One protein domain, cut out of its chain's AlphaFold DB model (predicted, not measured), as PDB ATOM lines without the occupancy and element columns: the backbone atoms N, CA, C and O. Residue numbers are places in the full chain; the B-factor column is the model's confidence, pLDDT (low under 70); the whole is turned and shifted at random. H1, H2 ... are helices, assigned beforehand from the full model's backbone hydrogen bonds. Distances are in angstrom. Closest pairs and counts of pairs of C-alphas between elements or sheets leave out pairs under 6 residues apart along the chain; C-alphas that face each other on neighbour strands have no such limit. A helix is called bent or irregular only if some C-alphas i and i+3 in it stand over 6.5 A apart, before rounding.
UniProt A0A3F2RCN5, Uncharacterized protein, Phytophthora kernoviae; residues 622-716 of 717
ATOM      1  N   SER A 622     -95.748 -75.295  19.523       78.38
ATOM      2  CA  SER A 622     -96.778 -75.492  18.495       78.38
ATOM      3  C   SER A 622     -96.660 -74.529  17.305       78.38
ATOM      4  O   SER A 622     -97.029 -74.884  16.188       78.38
ATOM      5  N   GLU A 623     -96.144 -73.316  17.516       81.00
ATOM      6  CA  GLU A 623     -95.915 -72.321  16.464       81.00
ATOM      7  C   GLU A 623     -94.607 -72.605  15.712       81.00
ATOM      8  O   GLU A 623     -94.599 -72.539  14.483       81.00
ATOM      9  N   ASN A 624     -93.551 -73.044  16.411       79.31
ATOM     10  CA  ASN A 624     -92.328 -73.552  15.774       79.31
ATOM     11  C   ASN A 624     -92.607 -74.789  14.907       79.31
ATOM     12  O   ASN A 624     -92.181 -74.823  13.760       79.31
ATOM     13  N   GLN A 625     -93.376 -75.766  15.400       81.06
ATOM     14  CA  GLN A 625     -93.762 -76.949  14.615       81.06
ATOM     15  C   GLN A 625     -94.554 -76.575  13.353       81.06
ATOM     16  O   GLN A 625     -94.319 -77.136  12.286       81.06
ATOM     17  N   ARG A 626     -95.468 -75.597  13.440       80.25
ATOM     18  CA  ARG A 626     -96.186 -75.080  12.261       80.25
ATOM     19  C   ARG A 626     -95.251 -74.401  11.264       80.25
ATOM     20  O   ARG A 626     -95.417 -74.603  10.066       80.25
ATOM     21  N   TRP A 627     -94.277 -73.627  11.743       78.00
ATOM     22  CA  TRP A 627     -93.270 -73.001  10.888       78.00
ATOM     23  C   TRP A 627     -92.355 -74.033  10.216       78.00
ATOM     24  O   TRP A 627     -92.126 -73.944   9.014       78.00
ATOM     25  N   GLU A 628     -91.881 -75.043  10.950       78.88
ATOM     26  CA  GLU A 628     -91.066 -76.128  10.392       78.88
ATOM     27  C   GLU A 628     -91.837 -76.919   9.331       78.88
ATOM     28  O   GLU A 628     -91.320 -77.105   8.230       78.88
ATOM     29  N   ASN A 629     -93.089 -77.297   9.610       78.19
ATOM     30  CA  ASN A 629     -93.950 -77.983   8.644       78.19
ATOM     31  C   ASN A 629     -94.182 -77.142   7.379       78.19
ATOM     32  O   ASN A 629     -94.096 -77.677   6.280       78.19
ATOM     33  N   PHE A 630     -94.412 -75.833   7.520       77.12
ATOM     34  CA  PHE A 630     -94.562 -74.920   6.384       77.12
ATOM     35  C   PHE A 630     -93.256 -74.761   5.585       77.12
ATOM     36  O   PHE A 630     -93.270 -74.820   4.362       77.12
ATOM     37  N   SER A 631     -92.111 -74.618   6.260       72.44
ATOM     38  CA  SER A 631     -90.794 -74.459   5.615       72.44
ATOM     39  C   SER A 631     -90.303 -75.707   4.871       72.44
ATOM     40  O   SER A 631     -89.468 -75.594   3.978       72.44
ATOM     41  N   ARG A 632     -90.817 -76.887   5.238       72.75
ATOM     42  CA  ARG A 632     -90.558 -78.174   4.577       72.75
ATOM     43  C   ARG A 632     -91.640 -78.552   3.562       72.75
ATOM     44  O   ARG A 632     -91.574 -79.643   3.006       72.75
ATOM     45  N   ASN A 633     -92.645 -77.704   3.349       74.44
ATOM     46  CA  ASN A 633     -93.742 -78.018   2.447       74.44
ATOM     47  C   ASN A 633     -93.323 -77.764   0.989       74.44
ATOM     48  O   ASN A 633     -93.238 -76.621   0.536       74.44
ATOM     49  N   GLU A 634     -93.063 -78.844   0.252       69.81
ATOM     50  CA  GLU A 634     -92.645 -78.798  -1.155       69.81
ATOM     51  C   GLU A 634     -93.716 -78.200  -2.084       69.81
ATOM     52  O   GLU A 634     -93.384 -77.757  -3.182       69.81
ATOM     53  N   SER A 635     -94.978 -78.096  -1.643       69.44
ATOM     54  CA  SER A 635     -96.074 -77.535  -2.447       69.44
ATOM     55  C   SER A 635     -95.827 -76.090  -2.899       69.44
ATOM     56  O   SER A 635     -96.289 -75.693  -3.967       69.44
ATOM     57  N   PHE A 636     -95.054 -75.301  -2.140       67.94
ATOM     58  CA  PHE A 636     -94.696 -73.935  -2.536       67.94
ATOM     59  C   PHE A 636     -93.599 -73.903  -3.614       67.94
ATOM     60  O   PHE A 636     -93.615 -73.031  -4.481       67.94
ATOM     61  N   ALA A 637     -92.675 -74.872  -3.593       70.19
ATOM     62  CA  ALA A 637     -91.683 -75.051  -4.653       70.19
ATOM     63  C   ALA A 637     -92.357 -75.552  -5.940       70.19
ATOM     64  O   ALA A 637     -92.166 -74.949  -6.990       70.19
ATOM     65  N   GLN A 638     -93.242 -76.549  -5.830       73.25
ATOM     66  CA  GLN A 638     -94.052 -77.061  -6.941       73.25
ATOM     67  C   GLN A 638     -94.969 -75.983  -7.542       73.25
ATOM     68  O   GLN A 638     -95.130 -75.917  -8.754       73.25
ATOM     69  N   MET A 639     -95.542 -75.090  -6.724       72.25
ATOM     70  CA  MET A 639     -96.318 -73.945  -7.224       72.25
ATOM     71  C   MET A 639     -95.442 -72.965  -8.019       72.25
ATOM     72  O   MET A 639     -95.863 -72.493  -9.071       72.25
ATOM     73  N   LEU A 640     -94.231 -72.663  -7.538       73.06
ATOM     74  CA  LEU A 640     -93.269 -71.810  -8.246       73.06
ATOM     75  C   LEU A 640     -92.790 -72.439  -9.562       73.06
ATOM     76  O   LEU A 640     -92.673 -71.725 -10.554       73.06
ATOM     77  N   GLU A 641     -92.557 -73.751  -9.572       80.31
ATOM     78  CA  GLU A 641     -92.188 -74.542 -10.751       80.31
ATOM     79  C   GLU A 641     -93.330 -74.567 -11.781       80.31
ATOM     80  O   GLU A 641     -93.125 -74.208 -12.936       80.31
ATOM     81  N   LEU A 642     -94.572 -74.853 -11.367       77.56
ATOM     82  CA  LEU A 642     -95.749 -74.804 -12.248       77.56
ATOM     83  C   LEU A 642     -95.994 -73.410 -12.846       77.56
ATOM     84  O   LEU A 642     -96.391 -73.302 -14.009       77.56
ATOM     85  N   VAL A 643     -95.766 -72.340 -12.076       78.75
ATOM     86  CA  VAL A 643     -95.900 -70.969 -12.587       78.75
ATOM     87  C   VAL A 643     -94.786 -70.646 -13.582       78.75
ATOM     88  O   VAL A 643     -95.095 -70.226 -14.690       78.75
ATOM     89  N   ARG A 644     -93.518 -70.865 -13.222       82.25
ATOM     90  CA  ARG A 644     -92.366 -70.471 -14.049       82.25
ATOM     91  C   ARG A 644     -92.172 -71.347 -15.283       82.25
ATOM     92  O   ARG A 644     -91.880 -70.836 -16.356       82.25
ATOM     93  N   ASP A 645     -92.311 -72.658 -15.134       80.06
ATOM     94  CA  ASP A 645     -91.868 -73.610 -16.157       80.06
ATOM     95  C   ASP A 645     -93.029 -74.072 -17.058       80.06
ATOM     96  O   ASP A 645     -92.793 -74.691 -18.095       80.06
ATOM     97  N   ARG A 646     -94.287 -73.751 -16.701       74.88
ATOM     98  CA  ARG A 646     -95.475 -74.019 -17.540       74.88
ATOM     99  C   ARG A 646     -96.369 -72.808 -17.792       74.88
ATOM    100  O   ARG A 646     -96.717 -72.568 -18.944       74.88
ATOM    101  N   LEU A 647     -96.763 -72.052 -16.765       75.69
ATOM    102  CA  LEU A 647     -97.743 -70.968 -16.946       75.69
ATOM    103  C   LEU A 647     -97.146 -69.731 -17.635       75.69
ATOM    104  O   LEU A 647     -97.765 -69.186 -18.545       75.69
ATOM    105  N   GLU A 648     -95.957 -69.302 -17.212       78.31
ATOM    106  CA  GLU A 648     -95.241 -68.138 -17.744       78.31
ATOM    107  C   GLU A 648     -94.900 -68.316 -19.241       78.31
ATOM    108  O   GLU A 648     -95.290 -67.441 -20.011       78.31
ATOM    109  N   PRO A 649     -94.357 -69.458 -19.728       76.12
ATOM    110  CA  PRO A 649     -94.106 -69.675 -21.157       76.12
ATOM    111  C   PRO A 649     -95.388 -69.776 -21.994       76.12
ATOM    112  O   PRO A 649     -95.404 -69.323 -23.141       76.12
ATOM    113  N   LEU A 650     -96.468 -70.346 -21.440       70.94
ATOM    114  CA  LEU A 650     -97.769 -70.390 -22.115       70.94
ATOM    115  C   LEU A 650     -98.336 -68.976 -22.294       70.94
ATOM    116  O   LEU A 650     -98.684 -68.610 -23.415       70.94
ATOM    117  N   LEU A 651     -98.349 -68.149 -21.244       69.06
ATOM    118  CA  LEU A 651     -98.747 -66.736 -21.337       69.06
ATOM    119  C   LEU A 651     -97.882 -65.963 -22.349       69.06
ATOM    120  O   LEU A 651     -98.430 -65.305 -23.229       69.06
ATOM    121  N   ASP A 652     -96.559 -66.135 -22.305       71.31
ATOM    122  CA  ASP A 652     -95.599 -65.502 -23.222       71.31
ATOM    123  C   ASP A 652     -95.800 -65.893 -24.700       71.31
ATOM    124  O   ASP A 652     -95.391 -65.153 -25.598       71.31
ATOM    125  N   SER A 653     -96.365 -67.075 -24.968       68.19
ATOM    126  CA  SER A 653     -96.692 -67.543 -26.325       68.19
ATOM    127  C   SER A 653     -98.045 -67.025 -26.826       68.19
ATOM    128  O   SER A 653     -98.203 -66.767 -28.022       68.19
ATOM    129  N   ILE A 654     -98.990 -66.793 -25.911       66.88
ATOM    130  CA  ILE A 654    -100.302 -66.201 -26.197       66.88
ATOM    131  C   ILE A 654    -100.170 -64.690 -26.428       66.88
ATOM    132  O   ILE A 654    -100.769 -64.160 -27.354       66.88
ATOM    133  N   GLU A 655     -99.336 -63.991 -25.653       65.25
ATOM    134  CA  GLU A 655     -99.097 -62.550 -25.838       65.25
ATOM    135  C   GLU A 655     -98.395 -62.231 -27.175       65.25
ATOM    136  O   GLU A 655     -98.562 -61.146 -27.728       65.25
ATOM    137  N   LYS A 656     -97.646 -63.191 -27.734       66.62
ATOM    138  CA  LYS A 656     -96.924 -63.049 -29.014       66.62
ATOM    139  C   LYS A 656     -97.720 -63.501 -30.246       66.62
ATOM    140  O   LYS A 656     -97.161 -63.476 -31.342       66.62
ATOM    141  N   SER A 657     -98.978 -63.927 -30.103       59.25
ATOM    142  CA  SER A 657     -99.811 -64.401 -31.222       59.25
ATOM    143  C   SER A 657    -100.974 -63.445 -31.534       59.25
ATOM    144  O   SER A 657    -101.846 -63.195 -30.706       59.25
ATOM    145  N   GLU A 658    -101.005 -62.910 -32.761       52.25
ATOM    146  CA  GLU A 658    -102.081 -62.023 -33.226       52.25
ATOM    147  C   GLU A 658    -103.315 -62.809 -33.718       52.25
ATOM    148  O   GLU A 658    -103.286 -63.395 -34.794       52.25
ATOM    149  N   VAL A 659    -104.406 -62.700 -32.944       55.03
ATOM    150  CA  VAL A 659    -105.838 -62.734 -33.338       55.03
ATOM    151  C   VAL A 659    -106.428 -64.024 -33.962       55.03
ATOM    152  O   VAL A 659    -105.963 -64.556 -34.959       55.03
ATOM    153  N   ASP A 660    -107.566 -64.449 -33.392       52.62
ATOM    154  CA  ASP A 660    -108.587 -65.361 -33.944       52.62
ATOM    155  C   ASP A 660    -108.120 -66.662 -34.626       52.62
ATOM    156  O   ASP A 660    -108.341 -66.890 -35.812       52.62
ATOM    157  N   ILE A 661    -107.586 -67.584 -33.820       50.62
ATOM    158  CA  ILE A 661    -108.247 -68.854 -33.443       50.62
ATOM    159  C   ILE A 661    -107.453 -69.391 -32.245       50.62
ATOM    160  O   ILE A 661    -106.363 -69.944 -32.385       50.62
ATOM    161  N   LEU A 662    -107.980 -69.188 -31.036       52.44
ATOM    162  CA  LEU A 662    -107.475 -69.888 -29.857       52.44
ATOM    163  C   LEU A 662    -107.966 -71.331 -29.937       52.44
ATOM    164  O   LEU A 662    -109.154 -71.577 -29.740       52.44
ATOM    165  N   ASP A 663    -107.053 -72.259 -30.221       58.78
ATOM    166  CA  ASP A 663    -107.321 -73.694 -30.140       58.78
ATOM    167  C   ASP A 663    -107.975 -74.022 -28.786       58.78
ATOM    168  O   ASP A 663    -107.440 -73.663 -27.727       58.78
ATOM    169  N   ASP A 664    -109.100 -74.748 -28.809       58.19
ATOM    170  CA  ASP A 664    -109.782 -75.244 -27.599       58.19
ATOM    171  C   ASP A 664    -108.802 -76.009 -26.689       58.19
ATOM    172  O   ASP A 664    -108.942 -76.020 -25.467       58.19
ATOM    173  N   ILE A 665    -107.768 -76.614 -27.283       59.03
ATOM    174  CA  ILE A 665    -106.679 -77.329 -26.611       59.03
ATOM    175  C   ILE A 665    -105.869 -76.383 -25.706       59.03
ATOM    176  O   ILE A 665    -105.702 -76.673 -24.524       59.03
ATOM    177  N   ASN A 666    -105.445 -75.215 -26.202       64.12
ATOM    178  CA  ASN A 666    -104.690 -74.251 -25.394       64.12
ATOM    179  C   ASN A 666    -105.573 -73.640 -24.297       64.12
ATOM    180  O   ASN A 666    -105.136 -73.514 -23.153       64.12
ATOM    181  N   GLN A 667    -106.836 -73.307 -24.597       65.38
ATOM    182  CA  GLN A 667    -107.751 -72.807 -23.564       65.38
ATOM    183  C   GLN A 667    -108.040 -73.861 -22.488       65.38
ATOM    184  O   GLN A 667    -108.049 -73.525 -21.302       65.38
ATOM    185  N   THR A 668    -108.241 -75.127 -22.862       69.25
ATOM    186  CA  THR A 668    -108.465 -76.211 -21.893       69.25
ATOM    187  C   THR A 668    -107.217 -76.539 -21.082       69.25
ATOM    188  O   THR A 668    -107.358 -76.795 -19.885       69.25
ATOM    189  N   GLU A 669    -106.012 -76.452 -21.651       73.00
ATOM    190  CA  GLU A 669    -104.761 -76.623 -20.902       73.00
ATOM    191  C   GLU A 669    -104.541 -75.481 -19.896       73.00
ATOM    192  O   GLU A 669    -104.293 -75.750 -18.721       73.00
ATOM    193  N   ILE A 670    -104.766 -74.218 -20.284       71.94
ATOM    194  CA  ILE A 670    -104.738 -73.072 -19.352       71.94
ATOM    195  C   ILE A 670    -105.797 -73.234 -18.258       71.94
ATOM    196  O   ILE A 670    -105.505 -73.006 -17.085       71.94
ATOM    197  N   PHE A 671    -107.024 -73.649 -18.596       74.31
ATOM    198  CA  PHE A 671    -108.074 -73.890 -17.600       74.31
ATOM    199  C   PHE A 671    -107.734 -75.052 -16.661       74.31
ATOM    200  O   PHE A 671    -108.054 -74.976 -15.473       74.31
ATOM    201  N   ALA A 672    -107.086 -76.109 -17.157       77.06
ATOM    202  CA  ALA A 672    -106.612 -77.223 -16.345       77.06
ATOM    203  C   ALA A 672    -105.501 -76.770 -15.389       77.06
ATOM    204  O   ALA A 672    -105.629 -76.974 -14.181       77.06
ATOM    205  N   LEU A 673    -104.487 -76.062 -15.896       76.50
ATOM    206  CA  LEU A 673    -103.371 -75.546 -15.103       76.50
ATOM    207  C   LEU A 673    -103.848 -74.515 -14.068       76.50
ATOM    208  O   LEU A 673    -103.479 -74.582 -12.899       76.50
ATOM    209  N   ALA A 674    -104.747 -73.605 -14.451       73.62
ATOM    210  CA  ALA A 674    -105.356 -72.635 -13.541       73.62
ATOM    211  C   ALA A 674    -106.248 -73.306 -12.484       73.62
ATOM    212  O   ALA A 674    -106.324 -72.826 -11.352       73.62
ATOM    213  N   LYS A 675    -106.915 -74.420 -12.813       78.69
ATOM    214  CA  LYS A 675    -107.698 -75.222 -11.859       78.69
ATOM    215  C   LYS A 675    -106.791 -75.961 -10.875       78.69
ATOM    216  O   LYS A 675    -107.095 -75.950  -9.684       78.69
ATOM    217  N   GLU A 676    -105.690 -76.537 -11.344       78.88
ATOM    218  CA  GLU A 676    -104.668 -77.188 -10.521       78.88
ATOM    219  C   GLU A 676    -103.992 -76.176  -9.583       78.88
ATOM    220  O   GLU A 676    -104.025 -76.347  -8.363       78.88
ATOM    221  N   LEU A 677    -103.532 -75.038 -10.113       78.44
ATOM    222  CA  LEU A 677    -102.969 -73.938  -9.328       78.44
ATOM    223  C   LEU A 677    -103.971 -73.419  -8.284       78.44
ATOM    224  O   LEU A 677    -103.632 -73.253  -7.114       78.44
ATOM    225  N   LYS A 678    -105.239 -73.218  -8.671       78.31
ATOM    226  CA  LYS A 678    -106.323 -72.815  -7.761       78.31
ATOM    227  C   LYS A 678    -106.582 -73.856  -6.672       78.31
ATOM    228  O   LYS A 678    -106.912 -73.468  -5.551       78.31
ATOM    229  N   GLN A 679    -106.437 -75.144  -6.971       78.38
ATOM    230  CA  GLN A 679    -106.603 -76.230  -6.007       78.38
ATOM    231  C   GLN A 679    -105.451 -76.251  -4.990       78.38
ATOM    232  O   GLN A 679    -105.733 -76.275  -3.792       78.38
ATOM    233  N   ILE A 680    -104.196 -76.115  -5.440       75.06
ATOM    234  CA  ILE A 680    -103.004 -76.005  -4.576       75.06
ATOM    235  C   ILE A 680    -103.084 -74.744  -3.696       75.06
ATOM    236  O   ILE A 680    -102.911 -74.808  -2.475       75.06
ATOM    237  N   ILE A 681    -103.427 -73.592  -4.285       75.94
ATOM    238  CA  ILE A 681    -103.640 -72.335  -3.549       75.94
ATOM    239  C   ILE A 681    -104.752 -72.504  -2.506       75.94
ATOM    240  O   ILE A 681    -104.609 -72.032  -1.379       75.94
ATOM    241  N   PHE A 682    -105.858 -73.178  -2.839       77.69
ATOM    242  CA  PHE A 682    -106.967 -73.377  -1.907       77.69
ATOM    243  C   PHE A 682    -106.599 -74.297  -0.733       77.69
ATOM    244  O   PHE A 682    -106.964 -73.977   0.400       77.69
ATOM    245  N   SER A 683    -105.847 -75.382  -0.965       73.81
ATOM    246  CA  SER A 683    -105.369 -76.260   0.113       73.81
ATOM    247  C   SER A 683    -104.369 -75.567   1.042       73.81
ATOM    248  O   SER A 683    -104.456 -75.728   2.259       73.81
ATOM    249  N   GLU A 684    -103.463 -74.745   0.504       75.56
ATOM    250  CA  GLU A 684    -102.382 -74.130   1.291       75.56
ATOM    251  C   GLU A 684    -102.740 -72.783   1.928       75.56
ATOM    252  O   GLU A 684    -102.121 -72.357   2.909       75.56
ATOM    253  N   ARG A 685    -103.795 -72.117   1.442       76.88
ATOM    254  CA  ARG A 685    -104.262 -70.814   1.943       76.88
ATOM    255  C   ARG A 685    -104.459 -70.775   3.464       76.88
ATOM    256  O   ARG A 685    -104.228 -69.731   4.079       76.88
ATOM    257  N   LEU A 686    -104.879 -71.882   4.081       75.75
ATOM    258  CA  LEU A 686    -105.046 -71.961   5.535       75.75
ATOM    259  C   LEU A 686    -103.696 -71.960   6.274       75.75
ATOM    260  O   LEU A 686    -103.574 -71.270   7.288       75.75
ATOM    261  N   GLN A 687    -102.684 -72.673   5.763       74.25
ATOM    262  CA  GLN A 687    -101.339 -72.695   6.350       74.25
ATOM    263  C   GLN A 687    -100.691 -71.308   6.269       74.25
ATOM    264  O   GLN A 687    -100.254 -70.768   7.287       74.25
ATOM    265  N   VAL A 688    -100.731 -70.682   5.086       80.25
ATOM    266  CA  VAL A 688    -100.191 -69.331   4.851       80.25
ATOM    267  C   VAL A 688    -100.844 -68.302   5.782       80.25
ATOM    268  O   VAL A 688    -100.145 -67.488   6.392       80.25
ATOM    269  N   MET A 689    -102.170 -68.360   5.976       78.19
ATOM    270  CA  MET A 689    -102.844 -67.478   6.934       78.19
ATOM    271  C   MET A 689    -102.362 -67.705   8.374       78.19
ATOM    272  O   MET A 689    -102.039 -66.729   9.055       78.19
ATOM    273  N   GLN A 690    -102.252 -68.957   8.832       78.12
ATOM    274  CA  GLN A 690    -101.776 -69.269  10.187       78.12
ATOM    275  C   GLN A 690    -100.330 -68.804  10.419       78.12
ATOM    276  O   GLN A 690    -100.033 -68.224  11.465       78.12
ATOM    277  N   VAL A 691     -99.449 -68.985   9.434       81.38
ATOM    278  CA  VAL A 691     -98.059 -68.511   9.485       81.38
ATOM    279  C   VAL A 691     -97.988 -66.980   9.496       81.38
ATOM    280  O   VAL A 691     -97.242 -66.409  10.294       81.38
ATOM    281  N   SER A 692     -98.818 -66.286   8.710       81.44
ATOM    282  CA  SER A 692     -98.842 -64.814   8.719       81.44
ATOM    283  C   SER A 692     -99.249 -64.229  10.082       81.44
ATOM    284  O   SER A 692     -98.732 -63.186  10.479       81.44
ATOM    285  N   VAL A 693    -100.101 -64.923  10.851       83.06
ATOM    286  CA  VAL A 693    -100.450 -64.539  12.232       83.06
ATOM    287  C   VAL A 693     -99.242 -64.648  13.171       83.06
ATOM    288  O   VAL A 693     -99.055 -63.758  14.005       83.06
ATOM    289  N   ILE A 694     -98.399 -65.676  13.019       81.88
ATOM    290  CA  ILE A 694     -97.156 -65.840  13.796       81.88
ATOM    291  C   ILE A 694     -96.184 -64.695  13.468       81.88
ATOM    292  O   ILE A 694     -95.725 -63.996  14.374       81.88
ATOM    293  N   VAL A 695     -95.947 -64.424  12.178       81.19
ATOM    294  CA  VAL A 695     -95.075 -63.325  11.713       81.19
ATOM    295  C   VAL A 695     -95.580 -61.958  12.195       81.19
ATOM    296  O   VAL A 695     -94.800 -61.136  12.672       81.19
ATOM    297  N   ASN A 696     -96.891 -61.713  12.140       82.31
ATOM    298  CA  ASN A 696     -97.489 -60.462  12.616       82.31
ATOM    299  C   ASN A 696     -97.377 -60.314  14.147       82.31
ATOM    300  O   ASN A 696     -97.146 -59.212  14.644       82.31
ATOM    301  N   ARG A 697     -97.470 -61.413  14.913       81.44
ATOM    302  CA  ARG A 697     -97.244 -61.391  16.369       81.44
ATOM    303  C   ARG A 697     -95.782 -61.085  16.710       81.44
ATOM    304  O   ARG A 697     -95.539 -60.207  17.533       81.44
ATOM    305  N   LEU A 698     -94.831 -61.725  16.025       80.44
ATOM    306  CA  LEU A 698     -93.396 -61.437  16.152       80.44
ATOM    307  C   LEU A 698     -93.080 -59.969  15.821       80.44
ATOM    308  O   LEU A 698     -92.382 -59.300  16.583       80.44
ATOM    309  N   ARG A 699     -93.657 -59.433  14.737       81.06
ATOM    310  CA  ARG A 699     -93.529 -58.014  14.366       81.06
ATOM    311  C   ARG A 699     -94.065 -57.081  15.456       81.06
ATOM    312  O   ARG A 699     -93.402 -56.101  15.783       81.06
ATOM    313  N   LYS A 700     -95.241 -57.374  16.026       83.38
ATOM    314  CA  LYS A 700     -95.828 -56.575  17.117       83.38
ATOM    315  C   LYS A 700     -94.971 -56.588  18.381       83.38
ATOM    316  O   LYS A 700     -94.818 -55.542  18.999       83.38
ATOM    317  N   GLU A 701     -94.383 -57.725  18.741       79.62
ATOM    318  CA  GLU A 701     -93.467 -57.808  19.886       79.62
ATOM    319  C   GLU A 701     -92.150 -57.060  19.642       79.62
ATOM    320  O   GLU A 701     -91.695 -56.327  20.518       79.62
ATOM    321  N   GLY A 702     -91.587 -57.132  18.430       77.69
ATOM    322  CA  GLY A 702     -90.432 -56.313  18.049       77.69
ATOM    323  C   GLY A 702     -90.707 -54.806  18.155       77.69
ATOM    324  O   GLY A 702     -89.887 -54.068  18.700       77.69
ATOM    325  N   ILE A 703     -91.887 -54.358  17.708       82.25
ATOM    326  CA  ILE A 703     -92.336 -52.963  17.860       82.25
ATOM    327  C   ILE A 703     -92.510 -52.610  19.344       82.25
ATOM    328  O   ILE A 703     -91.967 -51.601  19.782       82.25
ATOM    329  N   ARG A 704     -93.172 -53.461  20.142       82.88
ATOM    330  CA  ARG A 704     -93.374 -53.233  21.584       82.88
ATOM    331  C   ARG A 704     -92.053 -53.071  22.339       82.88
ATOM    332  O   ARG A 704     -91.942 -52.184  23.180       82.88
ATOM    333  N   LEU A 705     -91.047 -53.894  22.039       76.19
ATOM    334  CA  LEU A 705     -89.720 -53.793  22.659       76.19
ATOM    335  C   LEU A 705     -88.999 -52.491  22.265       76.19
ATOM    336  O   LEU A 705     -88.363 -51.867  23.116       76.19
ATOM    337  N   ALA A 706     -89.131 -52.048  21.011       72.44
ATOM    338  CA  ALA A 706     -88.596 -50.763  20.559       72.44
ATOM    339  C   ALA A 706     -89.315 -49.574  21.227       72.44
ATOM    340  O   ALA A 706     -88.661 -48.664  21.735       72.44
ATOM    341  N   GLU A 707     -90.647 -49.604  21.311       78.69
ATOM    342  CA  GLU A 707     -91.450 -48.598  22.022       78.69
ATOM    343  C   GLU A 707     -91.102 -48.545  23.515       78.69
ATOM    344  O   GLU A 707     -90.945 -47.457  24.065       78.69
ATOM    345  N   GLN A 708     -90.891 -49.692  24.170       73.12
ATOM    346  CA  GLN A 708     -90.436 -49.749  25.563       73.12
ATOM    347  C   GLN A 708     -89.043 -49.135  25.750       73.12
ATOM    348  O   GLN A 708     -88.833 -48.405  26.720       73.12
ATOM    349  N   GLN A 709     -88.101 -49.366  24.827       67.75
ATOM    350  CA  GLN A 709     -86.800 -48.683  24.848       67.75
ATOM    351  C   GLN A 709     -86.949 -47.164  24.677       67.75
ATOM    352  O   GLN A 709     -86.337 -46.403  25.426       67.75
ATOM    353  N   VAL A 710     -87.784 -46.713  23.738       72.06
ATOM    354  CA  VAL A 710     -88.018 -45.282  23.481       72.06
ATOM    355  C   VAL A 710     -88.719 -44.607  24.665       72.06
ATOM    356  O   VAL A 710     -88.253 -43.564  25.118       72.06
ATOM    357  N   MET A 711     -89.757 -45.211  25.252       68.75
ATOM    358  CA  MET A 711     -90.429 -44.673  26.444       68.75
ATOM    359  C   MET A 711     -89.518 -44.658  27.680       68.75
ATOM    360  O   MET A 711     -89.567 -43.708  28.465       68.75
ATOM    361  N   ALA A 712     -88.645 -45.658  27.851       61.91
ATOM    362  CA  ALA A 712     -87.640 -45.665  28.918       61.91
ATOM    363  C   ALA A 712     -86.565 -44.572  28.743       61.91
ATOM    364  O   ALA A 712     -85.943 -44.163  29.722       61.91
ATOM    365  N   LEU A 713     -86.358 -44.077  27.516       60.47
ATOM    366  CA  LEU A 713     -85.497 -42.928  27.224       60.47
ATOM    367  C   LEU A 713     -86.244 -41.586  27.368       60.47
ATOM    368  O   LEU A 713     -85.671 -40.638  27.898       60.47
ATOM    369  N   GLN A 714     -87.510 -41.511  26.943       63.59
ATOM    370  CA  GLN A 714     -88.336 -40.292  26.965       63.59
ATOM    371  C   GLN A 714     -88.881 -39.933  28.355       63.59
ATOM    372  O   GLN A 714     -88.940 -38.763  28.701       63.59
ATOM    373  N   SER A 715     -89.217 -40.910  29.201       51.19
ATOM    374  CA  SER A 715     -89.669 -40.665  30.591       51.19
ATOM    375  C   SER A 715     -88.561 -40.159  31.539       51.19
ATOM    376  O   SER A 715     -88.752 -40.084  32.756       51.19
ATOM    377  N   VAL A 716     -87.384 -39.849  30.987       46.59
ATOM    378  CA  VAL A 716     -86.141 -39.495  31.690       46.59
ATOM    379  C   VAL A 716     -85.554 -38.157  31.194       46.59
ATOM    380  O   VAL A 716     -84.617 -37.649  31.818       46.59
TER     381      VAL A 716
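Overview. This is residues 622 to 716 of the 717 residues of an uncharacterized protein of Phytophthora kernoviae (UniProt A0A3F2RCN5). Look first for one very long helix, H3, bent into two arms: H2 folds back beside its first arm H3a as a helical hairpin, and the short H1 packs on residues 687 to 694 of its second arm H3b. From residue 696 onward H3b sticks out alone, a free arm that adds to the length of the whole. The printed part has 95 residues with three named helices, in the order H1, H2, H3, and no named strand; the class is all helix. It is extended, with a radius of gyration of the C-alphas of 22.0 A, and its C-alphas span 74 by 31 by 17 A.

Along the chain. Begin with H3, residues 664 to 714, which by its hydrogen bonds was assigned as one helix but is bent: C-alphas 683 and 686 are 6.9 A apart. Find C-alpha 664 at (-109.782, -75.244, -27.599); from there arm H3a runs 28.1 A to C-alpha 683. Arm H3b, residues 686 to 714, runs 41.7 A to C-alpha 714 at (-88.336, -40.292, 26.965); residues 684 and 685 belong to neither arm. Go back to residues 635 to 654 for H2, 26.7 A long and only just irregular, with C-alphas 645 and 648 6.6 A apart. H1, residues 622 to 631, starts at C-alpha 622, (-96.778, -75.492, 18.495), and is 14.2 A long.

Arrangement. At the bend, the lines of H3a and H3b stand at a steep tilt of 52 degrees. H2 and H3a touch and form a helical hairpin, running opposite ways at a shallow tilt of 24 degrees. Their closest C-alphas are those of Met 639 and Leu 677, 7.0 A apart. On H3b look at residues 687 to 694, with which alone it touches H1. There the closest C-alphas are those of Trp 627 and Val 691, 6.7 A apart, and the two run opposite ways at a steep tilt of 61 degrees. H1 and H2 are apart, as are H1 and H3a, and H2 and H3b. In H1, H3a and H3b every O i to N i+4 pair is within hydrogen-bond range; in H2 14 of 16 are.

Size, cuts and confidence. The two farthest C-alphas, those of Ile 661 and Val 716, are 74.8 A apart. Residues 655 to 661 stand free, and so do residues 696 to 716, of which 696 to 714 belong to H3; the body without them spans 50 by 17 by 16 A. The link from H1 to H2 is tight, that from H2 to H3 short with 9 residues, and the printed part has no cut. Mean pLDDT of the printed part is 72.8; look for values under 70 at residues 634 to 636, 651, 653 to 668, 709 and 711 to 716.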